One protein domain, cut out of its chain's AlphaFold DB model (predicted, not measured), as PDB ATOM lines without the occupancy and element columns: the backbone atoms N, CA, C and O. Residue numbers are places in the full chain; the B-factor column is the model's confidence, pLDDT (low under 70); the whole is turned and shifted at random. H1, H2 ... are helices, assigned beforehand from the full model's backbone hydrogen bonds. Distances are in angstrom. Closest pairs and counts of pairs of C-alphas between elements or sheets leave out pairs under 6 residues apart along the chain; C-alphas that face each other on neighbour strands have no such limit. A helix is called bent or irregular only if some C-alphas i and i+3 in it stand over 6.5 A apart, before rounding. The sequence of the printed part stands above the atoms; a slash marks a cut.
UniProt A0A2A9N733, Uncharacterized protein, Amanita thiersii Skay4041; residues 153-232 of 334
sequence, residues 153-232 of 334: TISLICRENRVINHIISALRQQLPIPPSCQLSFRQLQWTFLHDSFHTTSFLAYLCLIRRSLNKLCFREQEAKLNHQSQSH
ATOM      1  N   THR A 153     -27.132  13.223 -44.091       87.25
ATOM      2  CA  THR A 153     -27.496  11.800 -43.979       87.25
ATOM      3  C   THR A 153     -26.337  10.867 -44.345       87.25
ATOM      4  O   THR A 153     -25.933  10.037 -43.535       87.25
ATOM      5  N   ILE A 154     -25.721  11.045 -45.521       87.56
ATOM      6  CA  ILE A 154     -24.577  10.230 -45.987       87.56
ATOM      7  C   ILE A 154     -23.394  10.337 -45.011       87.56
ATOM      8  O   ILE A 154     -22.700   9.352 -44.752       87.56
ATOM      9  N   SER A 155     -23.179  11.520 -44.433       87.88
ATOM     10  CA  SER A 155     -22.099  11.773 -43.474       87.88
ATOM     11  C   SER A 155     -22.349  11.072 -42.132       87.88
ATOM     12  O   SER A 155     -21.419  10.495 -41.566       87.88
ATOM     13  N   LEU A 156     -23.602  11.049 -41.661       90.50
ATOM     14  CA  LEU A 156     -24.032  10.288 -40.483       90.50
ATOM     15  C   LEU A 156     -23.881   8.776 -40.706       90.50
ATOM     16  O   LEU A 156     -23.246   8.102 -39.900       90.50
ATOM     17  N   ILE A 157     -24.352   8.247 -41.839       90.00
ATOM     18  CA  ILE A 157     -24.229   6.816 -42.172       90.00
ATOM     19  C   ILE A 157     -22.754   6.394 -42.238       90.00
ATOM     20  O   ILE A 157     -22.370   5.358 -41.695       90.00
ATOM     21  N   CYS A 158     -21.897   7.219 -42.850       90.56
ATOM     22  CA  CYS A 158     -20.449   7.003 -42.873       90.56
ATOM     23  C   CYS A 158     -19.821   7.007 -41.468       90.56
ATOM     24  O   CYS A 158     -18.877   6.250 -41.230       90.56
ATOM     25  N   ARG A 159     -20.312   7.843 -40.543       91.50
ATOM     26  CA  ARG A 159     -19.848   7.887 -39.147       91.50
ATOM     27  C   ARG A 159     -20.210   6.597 -38.410       91.50
ATOM     28  O   ARG A 159     -19.309   5.963 -37.865       91.50
ATOM     29  N   GLU A 160     -21.470   6.172 -38.465       91.75
ATOM     30  CA  GLU A 160     -21.927   4.937 -37.809       91.75
ATOM     31  C   GLU A 160     -21.209   3.696 -38.354       91.75
ATOM     32  O   GLU A 160     -20.741   2.847 -37.594       91.75
ATOM     33  N   ASN A 161     -20.981   3.639 -39.670       92.38
ATOM     34  CA  ASN A 161     -20.177   2.581 -40.279       92.38
ATOM     35  C   ASN A 161     -18.737   2.524 -39.733       92.38
ATOM     36  O   ASN A 161     -18.190   1.432 -39.578       92.38
ATOM     37  N   ARG A 162     -18.093   3.662 -39.428       93.44
ATOM     38  CA  ARG A 162     -16.752   3.666 -38.802       93.44
ATOM     39  C   ARG A 162     -16.805   3.124 -37.377       93.44
ATOM     40  O   ARG A 162     -15.990   2.273 -37.034       93.44
ATOM     41  N   VAL A 163     -17.787   3.562 -36.585       93.31
ATOM     42  CA  VAL A 163     -17.998   3.100 -35.203       93.31
ATOM     43  C   VAL A 163     -18.198   1.582 -35.161       93.31
ATOM     44  O   VAL A 163     -17.490   0.885 -34.435       93.31
ATOM     45  N   ILE A 164     -19.075   1.043 -36.012       93.06
ATOM     46  CA  ILE A 164     -19.323  -0.404 -36.103       93.06
ATOM     47  C   ILE A 164     -18.081  -1.164 -36.588       93.06
ATOM     48  O   ILE A 164     -17.783  -2.234 -36.061       93.06
ATOM     49  N   ASN A 165     -17.310  -0.629 -37.541       93.50
ATOM     50  CA  ASN A 165     -16.055  -1.262 -37.963       93.50
ATOM     51  C   ASN A 165     -15.007  -1.306 -36.837       93.50
ATOM     52  O   ASN A 165     -14.353  -2.336 -36.681       93.50
ATOM     53  N   HIS A 166     -14.872  -0.248 -36.031       93.38
ATOM     54  CA  HIS A 166     -13.977  -0.244 -34.866       93.38
ATOM     55  C   HIS A 166     -14.411  -1.276 -33.817       93.38
ATOM     56  O   HIS A 166     -13.577  -2.037 -33.333       93.38
ATOM     57  N   ILE A 167     -15.715  -1.364 -33.527       93.31
ATOM     58  CA  ILE A 167     -16.278  -2.380 -32.626       93.31
ATOM     59  C   ILE A 167     -15.995  -3.796 -33.152       93.31
ATOM     60  O   ILE A 167     -15.477  -4.631 -32.415       93.31
ATOM     61  N   ILE A 168     -16.281  -4.072 -34.432       93.56
ATOM     62  CA  ILE A 168     -16.015  -5.383 -35.050       93.56
ATOM     63  C   ILE A 168     -14.517  -5.720 -34.996       93.56
ATOM     64  O   ILE A 168     -14.172  -6.870 -34.735       93.56
ATOM     65  N   SER A 169     -13.627  -4.748 -35.233       94.62
ATOM     66  CA  SER A 169     -12.174  -4.958 -35.156       94.62
ATOM     67  C   SER A 169     -11.739  -5.335 -33.742       94.62
ATOM     68  O   SER A 169     -11.101  -6.369 -33.565       94.62
ATOM     69  N   ALA A 170     -12.148  -4.550 -32.741       93.62
ATOM     70  CA  ALA A 170     -11.807  -4.791 -31.343       93.62
ATOM     71  C   ALA A 170     -12.323  -6.157 -30.857       93.62
ATOM     72  O   ALA A 170     -11.551  -6.934 -30.300       93.62
ATOM     73  N   LEU A 171     -13.574  -6.518 -31.174       93.12
ATOM     74  CA  LEU A 171     -14.142  -7.834 -30.847       93.12
ATOM     75  C   LEU A 171     -13.390  -9.000 -31.508       93.12
ATOM     76  O   LEU A 171     -13.195 -10.034 -30.876       93.12
ATOM     77  N   ARG A 172     -12.949  -8.852 -32.766       93.50
ATOM     78  CA  ARG A 172     -12.150  -9.880 -33.465       93.50
ATOM     79  C   ARG A 172     -10.752 -10.042 -32.879       93.50
ATOM     80  O   ARG A 172     -10.225 -11.146 -32.881       93.50
ATOM     81  N   GLN A 173     -10.162  -8.944 -32.415       93.69
ATOM     82  CA  GLN A 173      -8.818  -8.896 -31.839       93.69
ATOM     83  C   GLN A 173      -8.813  -9.140 -30.321       93.69
ATOM     84  O   GLN A 173      -7.748  -9.118 -29.717       93.69
ATOM     85  N   GLN A 174      -9.986  -9.361 -29.708       91.19
ATOM     86  CA  GLN A 174     -10.174  -9.486 -28.253       91.19
ATOM     87  C   GLN A 174      -9.639  -8.271 -27.463       91.19
ATOM     88  O   GLN A 174      -9.248  -8.378 -26.304       91.19
ATOM     89  N   LEU A 175      -9.644  -7.094 -28.097       93.31
ATOM     90  CA  LEU A 175      -9.188  -5.830 -27.521       93.31
ATOM     91  C   LEU A 175     -10.341  -5.069 -26.845       93.31
ATOM     92  O   LEU A 175     -11.498  -5.202 -27.258       93.31
ATOM     93  N   PRO A 176     -10.049  -4.214 -25.844       91.38
ATOM     94  CA  PRO A 176     -11.051  -3.336 -25.251       91.38
ATOM     95  C   PRO A 176     -11.656  -2.390 -26.299       91.38
ATOM     96  O   PRO A 176     -10.961  -1.843 -27.157       91.38
ATOM     97  N   ILE A 177     -12.970  -2.167 -26.208       90.88
ATOM     98  CA  ILE A 177     -13.694  -1.272 -27.119       90.88
ATOM     99  C   ILE A 177     -13.208   0.177 -26.920       90.88
ATOM    100  O   ILE A 177     -13.218   0.659 -25.779       90.88
ATOM    101  N   PRO A 178     -12.840   0.908 -27.997       89.50
ATOM    102  CA  PRO A 178     -12.397   2.297 -27.900       89.50
ATOM    103  C   PRO A 178     -13.408   3.183 -27.148       89.50
ATOM    104  O   PRO A 178     -14.607   3.064 -27.415       89.50
ATOM    105  N   PRO A 179     -12.970   4.111 -26.270       89.31
ATOM    106  CA  PRO A 179     -13.870   4.969 -25.487       89.31
ATOM    107  C   PRO A 179     -14.919   5.704 -26.334       89.31
ATOM    108  O   PRO A 179     -16.096   5.737 -25.980       89.31
ATOM    109  N   SER A 180     -14.521   6.194 -27.512       89.06
ATOM    110  CA  SER A 180     -15.389   6.876 -28.483       89.06
ATOM    111  C   SER A 180     -16.488   5.997 -29.099       89.06
ATOM    112  O   SER A 180     -17.409   6.524 -29.718       89.06
ATOM    113  N   CYS A 181     -16.410   4.675 -28.933       91.38
ATOM    114  CA  CYS A 181     -17.391   3.706 -29.420       91.38
ATOM    115  C   CYS A 181     -18.189   3.034 -28.288       91.38
ATOM    116  O   CYS A 181     -19.122   2.292 -28.588       91.38
ATOM    117  N   GLN A 182     -17.869   3.268 -27.007       89.88
ATOM    118  CA  GLN A 182     -18.487   2.540 -25.885       89.88
ATOM    119  C   GLN A 182     -19.998   2.767 -25.754       89.88
ATOM    120  O   GLN A 182     -20.726   1.826 -25.439       89.88
ATOM    121  N   LEU A 183     -20.483   3.986 -26.005       92.06
ATOM    122  CA  LEU A 183     -21.915   4.293 -25.930       92.06
ATOM    123  C   LEU A 183     -22.697   3.544 -27.021       92.06
ATOM    124  O   LEU A 183     -23.625   2.802 -26.704       92.06
ATOM    125  N   SER A 184     -22.251   3.640 -28.276       90.69
ATOM    126  CA  SER A 184     -22.822   2.892 -29.403       90.69
ATOM    127  C   SER A 184     -22.696   1.377 -29.213       90.69
ATOM    128  O   SER A 184     -23.614   0.641 -29.549       90.69
ATOM    129  N   PHE A 185     -21.593   0.893 -28.631       92.31
ATOM    130  CA  PHE A 185     -21.407  -0.521 -28.301       92.31
ATOM    131  C   PHE A 185     -22.454  -1.020 -27.303       92.31
ATOM    132  O   PHE A 185     -23.109  -2.022 -27.574       92.31
ATOM    133  N   ARG A 186     -22.663  -0.302 -26.189       92.50
ATOM    134  CA  ARG A 186     -23.689  -0.647 -25.191       92.50
ATOM    135  C   ARG A 186     -25.093  -0.618 -25.792       92.50
ATOM    136  O   ARG A 186     -25.874  -1.520 -25.518       92.50
ATOM    137  N   GLN A 187     -25.396   0.374 -26.631       92.44
ATOM    138  CA  GLN A 187     -26.677   0.457 -27.341       92.44
ATOM    139  C   GLN A 187     -26.878  -0.737 -28.282       92.44
ATOM    140  O   GLN A 187     -27.891  -1.416 -28.172       92.44
ATOM    141  N   LEU A 188     -25.900  -1.049 -29.138       91.69
ATOM    142  CA  LEU A 188     -25.963  -2.180 -30.075       91.69
ATOM    143  C   LEU A 188     -26.017  -3.539 -29.362       91.69
ATOM    144  O   LEU A 188     -26.668  -4.463 -29.843       91.69
ATOM    145  N   GLN A 189     -25.341  -3.674 -28.220       91.75
ATOM    146  CA  GLN A 189     -25.403  -4.867 -27.380       91.75
ATOM    147  C   GLN A 189     -26.772  -4.999 -26.698       91.75
ATOM    148  O   GLN A 189     -27.311  -6.100 -26.634       91.75
ATOM    149  N   TRP A 190     -27.358  -3.893 -26.229       90.94
ATOM    150  CA  TRP A 190     -28.707  -3.881 -25.663       90.94
ATOM    151  C   TRP A 190     -29.758  -4.221 -26.723       90.94
ATOM    152  O   TRP A 190     -30.591  -5.088 -26.470       90.94
ATOM    153  N   THR A 191     -29.693  -3.610 -27.915       90.50
ATOM    154  CA  THR A 191     -30.636  -3.904 -29.007       90.50
ATOM    155  C   THR A 191     -30.483  -5.324 -29.510       90.50
ATOM    156  O   THR A 191     -31.493  -5.927 -29.830       90.50
ATOM    157  N   PHE A 192     -29.261  -5.871 -29.537       90.75
ATOM    158  CA  PHE A 192     -29.063  -7.297 -29.765       90.75
ATOM    159  C   PHE A 192     -29.829  -8.096 -28.709       90.75
ATOM    160  O   PHE A 192     -30.781  -8.756 -29.072       90.75
ATOM    161  N   LEU A 193     -29.512  -7.964 -27.416       88.81
ATOM    162  CA  LEU A 193     -30.117  -8.776 -26.343       88.81
ATOM    163  C   LEU A 193     -31.659  -8.725 -26.246       88.81
ATOM    164  O   LEU A 193     -32.238  -9.608 -25.619       88.81
ATOM    165  N   HIS A 194     -32.312  -7.706 -26.815       85.44
ATOM    166  CA  HIS A 194     -33.774  -7.554 -26.822       85.44
ATOM    167  C   HIS A 194     -34.431  -7.929 -28.165       85.44
ATOM    168  O   HIS A 194     -35.654  -7.865 -28.276       85.44
ATOM    169  N   ASP A 195     -33.655  -8.314 -29.182       82.38
ATOM    170  CA  ASP A 195     -34.165  -8.768 -30.478       82.38
ATOM    171  C   ASP A 195     -34.512 -10.264 -30.391       82.38
ATOM    172  O   ASP A 195     -33.637 -11.110 -30.206       82.38
ATOM    173  N   SER A 196     -35.795 -10.617 -30.503       58.47
ATOM    174  CA  SER A 196     -36.357 -11.911 -30.066       58.47
ATOM    175  C   SER A 196     -35.888 -13.171 -30.827       58.47
ATOM    176  O   SER A 196     -36.444 -14.250 -30.625       58.47
ATOM    177  N   PHE A 197     -34.899 -13.065 -31.720       58.53
ATOM    178  CA  PHE A 197     -34.528 -14.089 -32.705       58.53
ATOM    179  C   PHE A 197     -33.023 -14.422 -32.693       58.53
ATOM    180  O   PHE A 197     -32.300 -14.254 -33.680       58.53
ATOM    181  N   HIS A 198     -32.526 -14.949 -31.571       62.41
ATOM    182  CA  HIS A 198     -31.111 -15.308 -31.397       62.41
ATOM    183  C   HIS A 198     -30.706 -16.666 -31.978       62.41
ATOM    184  O   HIS A 198     -30.376 -17.605 -31.261       62.41
ATOM    185  N   THR A 199     -30.626 -16.733 -33.307       68.62
ATOM    186  CA  THR A 199     -29.922 -17.811 -34.036       68.62
ATOM    187  C   THR A 199     -28.516 -17.410 -34.504       68.62
ATOM    188  O   THR A 199     -27.811 -18.216 -35.108       68.62
ATOM    189  N   THR A 200     -28.078 -16.171 -34.244       82.75
ATOM    190  CA  THR A 200     -26.793 -15.631 -34.726       82.75
ATOM    191  C   THR A 200     -25.973 -14.987 -33.608       82.75
ATOM    192  O   THR A 200     -26.517 -14.478 -32.631       82.75
ATOM    193  N   SER A 201     -24.643 -15.003 -33.743       91.12
ATOM    194  CA  SER A 201     -23.741 -14.368 -32.774       91.12
ATOM    195  C   SER A 201     -23.751 -12.840 -32.896       91.12
ATOM    196  O   SER A 201     -23.967 -12.290 -33.978       91.12
ATOM    197  N   PHE A 202     -23.419 -12.134 -31.812       91.06
ATOM    198  CA  PHE A 202     -23.364 -10.666 -31.804       91.06
ATOM    199  C   PHE A 202     -22.442 -10.084 -32.897       91.06
ATOM    200  O   PHE A 202     -22.753  -9.076 -33.527       91.06
ATOM    201  N   LEU A 203     -21.330 -10.760 -33.204       92.12
ATOM    202  CA  LEU A 203     -20.427 -10.361 -34.289       92.12
ATOM    203  C   LEU A 203     -21.080 -10.516 -35.674       92.12
ATOM    204  O   LEU A 203     -20.862  -9.674 -36.552       92.12
ATOM    205  N   ALA A 204     -21.900 -11.552 -35.876       90.62
ATOM    206  CA  ALA A 204     -22.689 -11.723 -37.095       90.62
ATOM    207  C   ALA A 204     -23.779 -10.642 -37.211       90.62
ATOM    208  O   ALA A 204     -23.899 -10.030 -38.272       90.62
ATOM    209  N   TYR A 205     -24.478 -10.325 -36.116       92.12
ATOM    210  CA  TYR A 205     -25.438  -9.216 -36.028       92.12
ATOM    211  C   TYR A 205     -24.808  -7.867 -36.419       92.12
ATOM    212  O   TYR A 205     -25.291  -7.196 -37.331       92.12
ATOM    213  N   LEU A 206     -23.647  -7.512 -35.854       92.88
ATOM    214  CA  LEU A 206     -22.907  -6.302 -36.249       92.88
ATOM    215  C   LEU A 206     -22.504  -6.311 -37.736       92.88
ATOM    216  O   LEU A 206     -22.530  -5.274 -38.404       92.88
ATOM    217  N   CYS A 207     -22.165  -7.478 -38.293       92.75
ATOM    218  CA  CYS A 207     -21.896  -7.615 -39.725       92.75
ATOM    219  C   CYS A 207     -23.154  -7.421 -40.593       92.75
ATOM    220  O   CYS A 207     -23.026  -6.916 -41.713       92.75
ATOM    221  N   LEU A 208     -24.346  -7.783 -40.106       91.88
ATOM    222  CA  LEU A 208     -25.624  -7.504 -40.770       91.88
ATOM    223  C   LEU A 208     -25.953  -6.004 -40.741       91.88
ATOM    224  O   LEU A 208     -26.265  -5.454 -41.796       91.88
ATOM    225  N   ILE A 209     -25.777  -5.324 -39.603       92.12
ATOM    226  CA  ILE A 209     -25.969  -3.863 -39.500       92.12
ATOM    227  C   ILE A 209     -25.004  -3.120 -40.431       92.12
ATOM    228  O   ILE A 209     -25.409  -2.249 -41.195       92.12
ATOM    229  N   ARG A 210     -23.725  -3.507 -40.472       93.44
ATOM    230  CA  ARG A 210     -22.767  -2.918 -41.423       93.44
ATOM    231  C   ARG A 210     -23.200  -3.111 -42.885       93.44
ATOM    232  O   ARG A 210     -23.026  -2.220 -43.715       93.44
ATOM    233  N   ARG A 211     -23.783  -4.269 -43.225       92.62
ATOM    234  CA  ARG A 211     -24.338  -4.528 -44.566       92.62
ATOM    235  C   ARG A 211     -25.574  -3.665 -44.850       92.62
ATOM    236  O   ARG A 211     -25.687  -3.176 -45.972       92.62
ATOM    237  N   SER A 212     -26.475  -3.460 -43.886       92.69
ATOM    238  CA  SER A 212     -27.653  -2.602 -44.078       92.69
ATOM    239  C   SER A 212     -27.268  -1.126 -44.206       92.69
ATOM    240  O   SER A 212     -27.728  -0.479 -45.143       92.69
ATOM    241  N   LEU A 213     -26.342  -0.622 -43.382       91.81
ATOM    242  CA  LEU A 213     -25.803   0.740 -43.495       91.81
ATOM    243  C   LEU A 213     -25.103   0.986 -44.835       91.81
ATOM    244  O   LEU A 213     -25.289   2.043 -45.428       91.81
ATOM    245  N   ASN A 214     -24.351   0.016 -45.366       90.12
ATOM    246  CA  ASN A 214     -23.760   0.140 -46.705       90.12
ATOM    247  C   ASN A 214     -24.825   0.198 -47.814       90.12
ATOM    248  O   ASN A 214     -24.720   1.037 -48.706       90.12
ATOM    249  N   LYS A 215     -25.874  -0.636 -47.745       92.31
ATOM    250  CA  LYS A 215     -27.009  -0.577 -48.686       92.31
ATOM    251  C   LYS A 215     -27.758   0.758 -48.600       92.31
ATOM    252  O   LYS A 215     -28.140   1.311 -49.625       92.31
ATOM    253  N   LEU A 216     -27.954   1.277 -47.390       91.38
ATOM    254  CA  LEU A 216     -28.611   2.558 -47.137       91.38
ATOM    255  C   LEU A 216     -27.747   3.737 -47.629       91.38
ATOM    256  O   LEU A 216     -28.257   4.626 -48.297       91.38
ATOM    257  N   CYS A 217     -26.430   3.698 -47.402       89.44
ATOM    258  CA  CYS A 217     -25.479   4.679 -47.933       89.44
ATOM    259  C   CYS A 217     -25.496   4.733 -49.467       89.44
ATOM    260  O   CYS A 217     -25.465   5.820 -50.035       89.44
ATOM    261  N   PHE A 218     -25.555   3.571 -50.128       86.69
ATOM    262  CA  PHE A 218     -25.663   3.485 -51.584       86.69
ATOM    263  C   PHE A 218     -26.967   4.123 -52.086       86.69
ATOM    264  O   PHE A 218     -26.916   4.996 -52.946       86.69
ATOM    265  N   ARG A 219     -28.113   3.774 -51.481       88.88
ATOM    266  CA  ARG A 219     -29.423   4.367 -51.816       88.88
ATOM    267  C   ARG A 219     -29.450   5.886 -51.639       88.88
ATOM    268  O   ARG A 219     -29.993   6.580 -52.485       88.88
ATOM    269  N   GLU A 220     -28.852   6.416 -50.573       88.56
ATOM    270  CA  GLU A 220     -28.763   7.867 -50.348       88.56
ATOM    271  C   GLU A 220     -27.854   8.569 -51.371       88.56
ATOM    272  O   GLU A 220     -28.154   9.678 -51.813       88.56
ATOM    273  N   GLN A 221     -26.751   7.932 -51.780       86.38
ATOM    274  CA  GLN A 221     -25.875   8.446 -52.838       86.38
ATOM    275  C   GLN A 221     -26.580   8.452 -54.199       86.38
ATOM    276  O   GLN A 221     -26.502   9.448 -54.913       86.38
ATOM    277  N   GLU A 222     -27.306   7.383 -54.523       82.44
ATOM    278  CA  GLU A 222     -28.134   7.244 -55.726       82.44
ATOM    279  C   GLU A 222     -29.295   8.255 -55.741       82.44
ATOM    280  O   GLU A 222     -29.475   8.979 -56.716       82.44
ATOM    281  N   ALA A 223     -30.023   8.412 -54.633       84.38
ATOM    282  CA  ALA A 223     -31.077   9.418 -54.505       84.38
ATOM    283  C   ALA A 223     -30.529  10.848 -54.660       84.38
ATOM    284  O   ALA A 223     -31.147  11.684 -55.323       84.38
ATOM    285  N   LYS A 224     -29.347  11.138 -54.097       81.94
ATOM    286  CA  LYS A 224     -28.709  12.453 -54.237       81.94
ATOM    287  C   LYS A 224     -28.167  12.697 -55.650       81.94
ATOM    288  O   LYS A 224     -28.283  13.826 -56.120       81.94
ATOM    289  N   LEU A 225     -27.643  11.667 -56.322       78.88
ATOM    290  CA  LEU A 225     -27.301  11.679 -57.751       78.88
ATOM    291  C   LEU A 225     -28.523  12.025 -58.600       78.88
ATOM    292  O   LEU A 225     -28.487  12.990 -59.357       78.88
ATOM    293  N   ASN A 226     -29.618  11.287 -58.420       78.44
ATOM    294  CA  ASN A 226     -30.845  11.458 -59.193       78.44
ATOM    295  C   ASN A 226     -31.448  12.853 -58.977       78.44
ATOM    296  O   ASN A 226     -31.780  13.527 -59.946       78.44
ATOM    297  N   HIS A 227     -31.485  13.347 -57.734       79.31
ATOM    298  CA  HIS A 227     -31.894  14.725 -57.447       79.31
ATOM    299  C   HIS A 227     -30.947  15.758 -58.087       79.31
ATOM    300  O   HIS A 227     -31.399  16.814 -58.527       79.31
ATOM    301  N   GLN A 228     -29.634  15.510 -58.137       78.00
ATOM    302  CA  GLN A 228     -28.696  16.417 -58.808       78.00
ATOM    303  C   GLN A 228     -28.884  16.414 -60.330       78.00
ATOM    304  O   GLN A 228     -28.876  17.495 -60.911       78.00
ATOM    305  N   SER A 229     -29.136  15.254 -60.947       75.50
ATOM    306  CA  SER A 229     -29.474  15.142 -62.374       75.50
ATOM    307  C   SER A 229     -30.774  15.883 -62.680       75.50
ATOM    308  O   SER A 229     -30.755  16.861 -63.418       75.50
ATOM    309  N   GLN A 230     -31.866  15.548 -61.986       76.75
ATOM    310  CA  GLN A 230     -33.173  16.198 -62.146       76.75
ATOM    311  C   GLN A 230     -33.115  17.710 -61.900       76.75
ATOM    312  O   GLN A 230     -33.743  18.479 -62.622       76.75
ATOM    313  N   SER A 231     -32.345  18.168 -60.906       77.12
ATOM    314  CA  SER A 231     -32.154  19.599 -60.647       77.12
ATOM    315  C   SER A 231     -31.350  20.282 -61.753       77.12
ATOM    316  O   SER A 231     -31.659  21.423 -62.084       77.12
ATOM    317  N   HIS A 232     -30.336  19.620 -62.312       75.31
ATOM    318  CA  HIS A 232     -29.535  20.151 -63.414       75.31
ATOM    319  C   HIS A 232     -30.339  20.184 -64.721       75.31
ATOM    320  O   HIS A 232     -30.341  21.197 -65.409       75.31
TER     321      HIS A 232
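What this domain is: This is residues 153 to 232 of the 334 residues of an uncharacterized protein of Amanita thiersii Skay4041 (UniProt A0A2A9N733). Two long helices, H1 and the longer H3, run side by side in opposite ways, and a shorter helix, H2, crosses them near the end where H3 begins. The last part of H3, residues 225 to 232, sticks out as an arm, and so does a small loop, residues 194 to 199. The printed part has 80 residues with three named helices, in the order H1, H2, H3, and no named strand; the class is all helix. It is loose, with a radius of gyration of the C-alphas of 15.3 A, and elongated, spanning 49 by 29 by 18 A.

How they stand to each other: H1, residues 153 to 173, touches H3, residues 202 to 232, at a shallow tilt of 22 degrees, opposite ways; their closest C-alphas, those of Ile 154 and Cys 217, are 6.0 A apart. H2, residues 179 to 193, touches H1 with residues 181 to 185 alone, about perpendicular at 85 degrees; the closest C-alphas, those of Val 163 and Cys 181, are 5.8 A apart. H2 and H3 only just touch, with 3 pairs of C-alphas within 8 A, the closest those of Phe 192 and Phe 202 at 6.9 A; they are about perpendicular at 74 degrees. The helix packing is only just mostly crossed. In H1 and H3 every O i to N i+4 pair is within hydrogen-bond range; in H2, 9 of 11 are.

Where its parts are: H1 begins at C-alpha 153, (-27.496, 11.800, -43.979), and is 30.4 A long. H2 is 21.3 A long and irregular, with C-alphas 180 and 183 7.5 A apart. H3 is 44.6 A long and ends at C-alpha 232, (-29.535, 20.151, -63.414).

The domain as a whole: The C-alphas farthest apart, those of Gln 174 and His 232, are 49.9 A apart. The printed part has no cut. The link from H1 to H2 is tight and that from H2 to H3 short. Mean pLDDT of the printed part is 87.9; residues 196 to 199 are under 70.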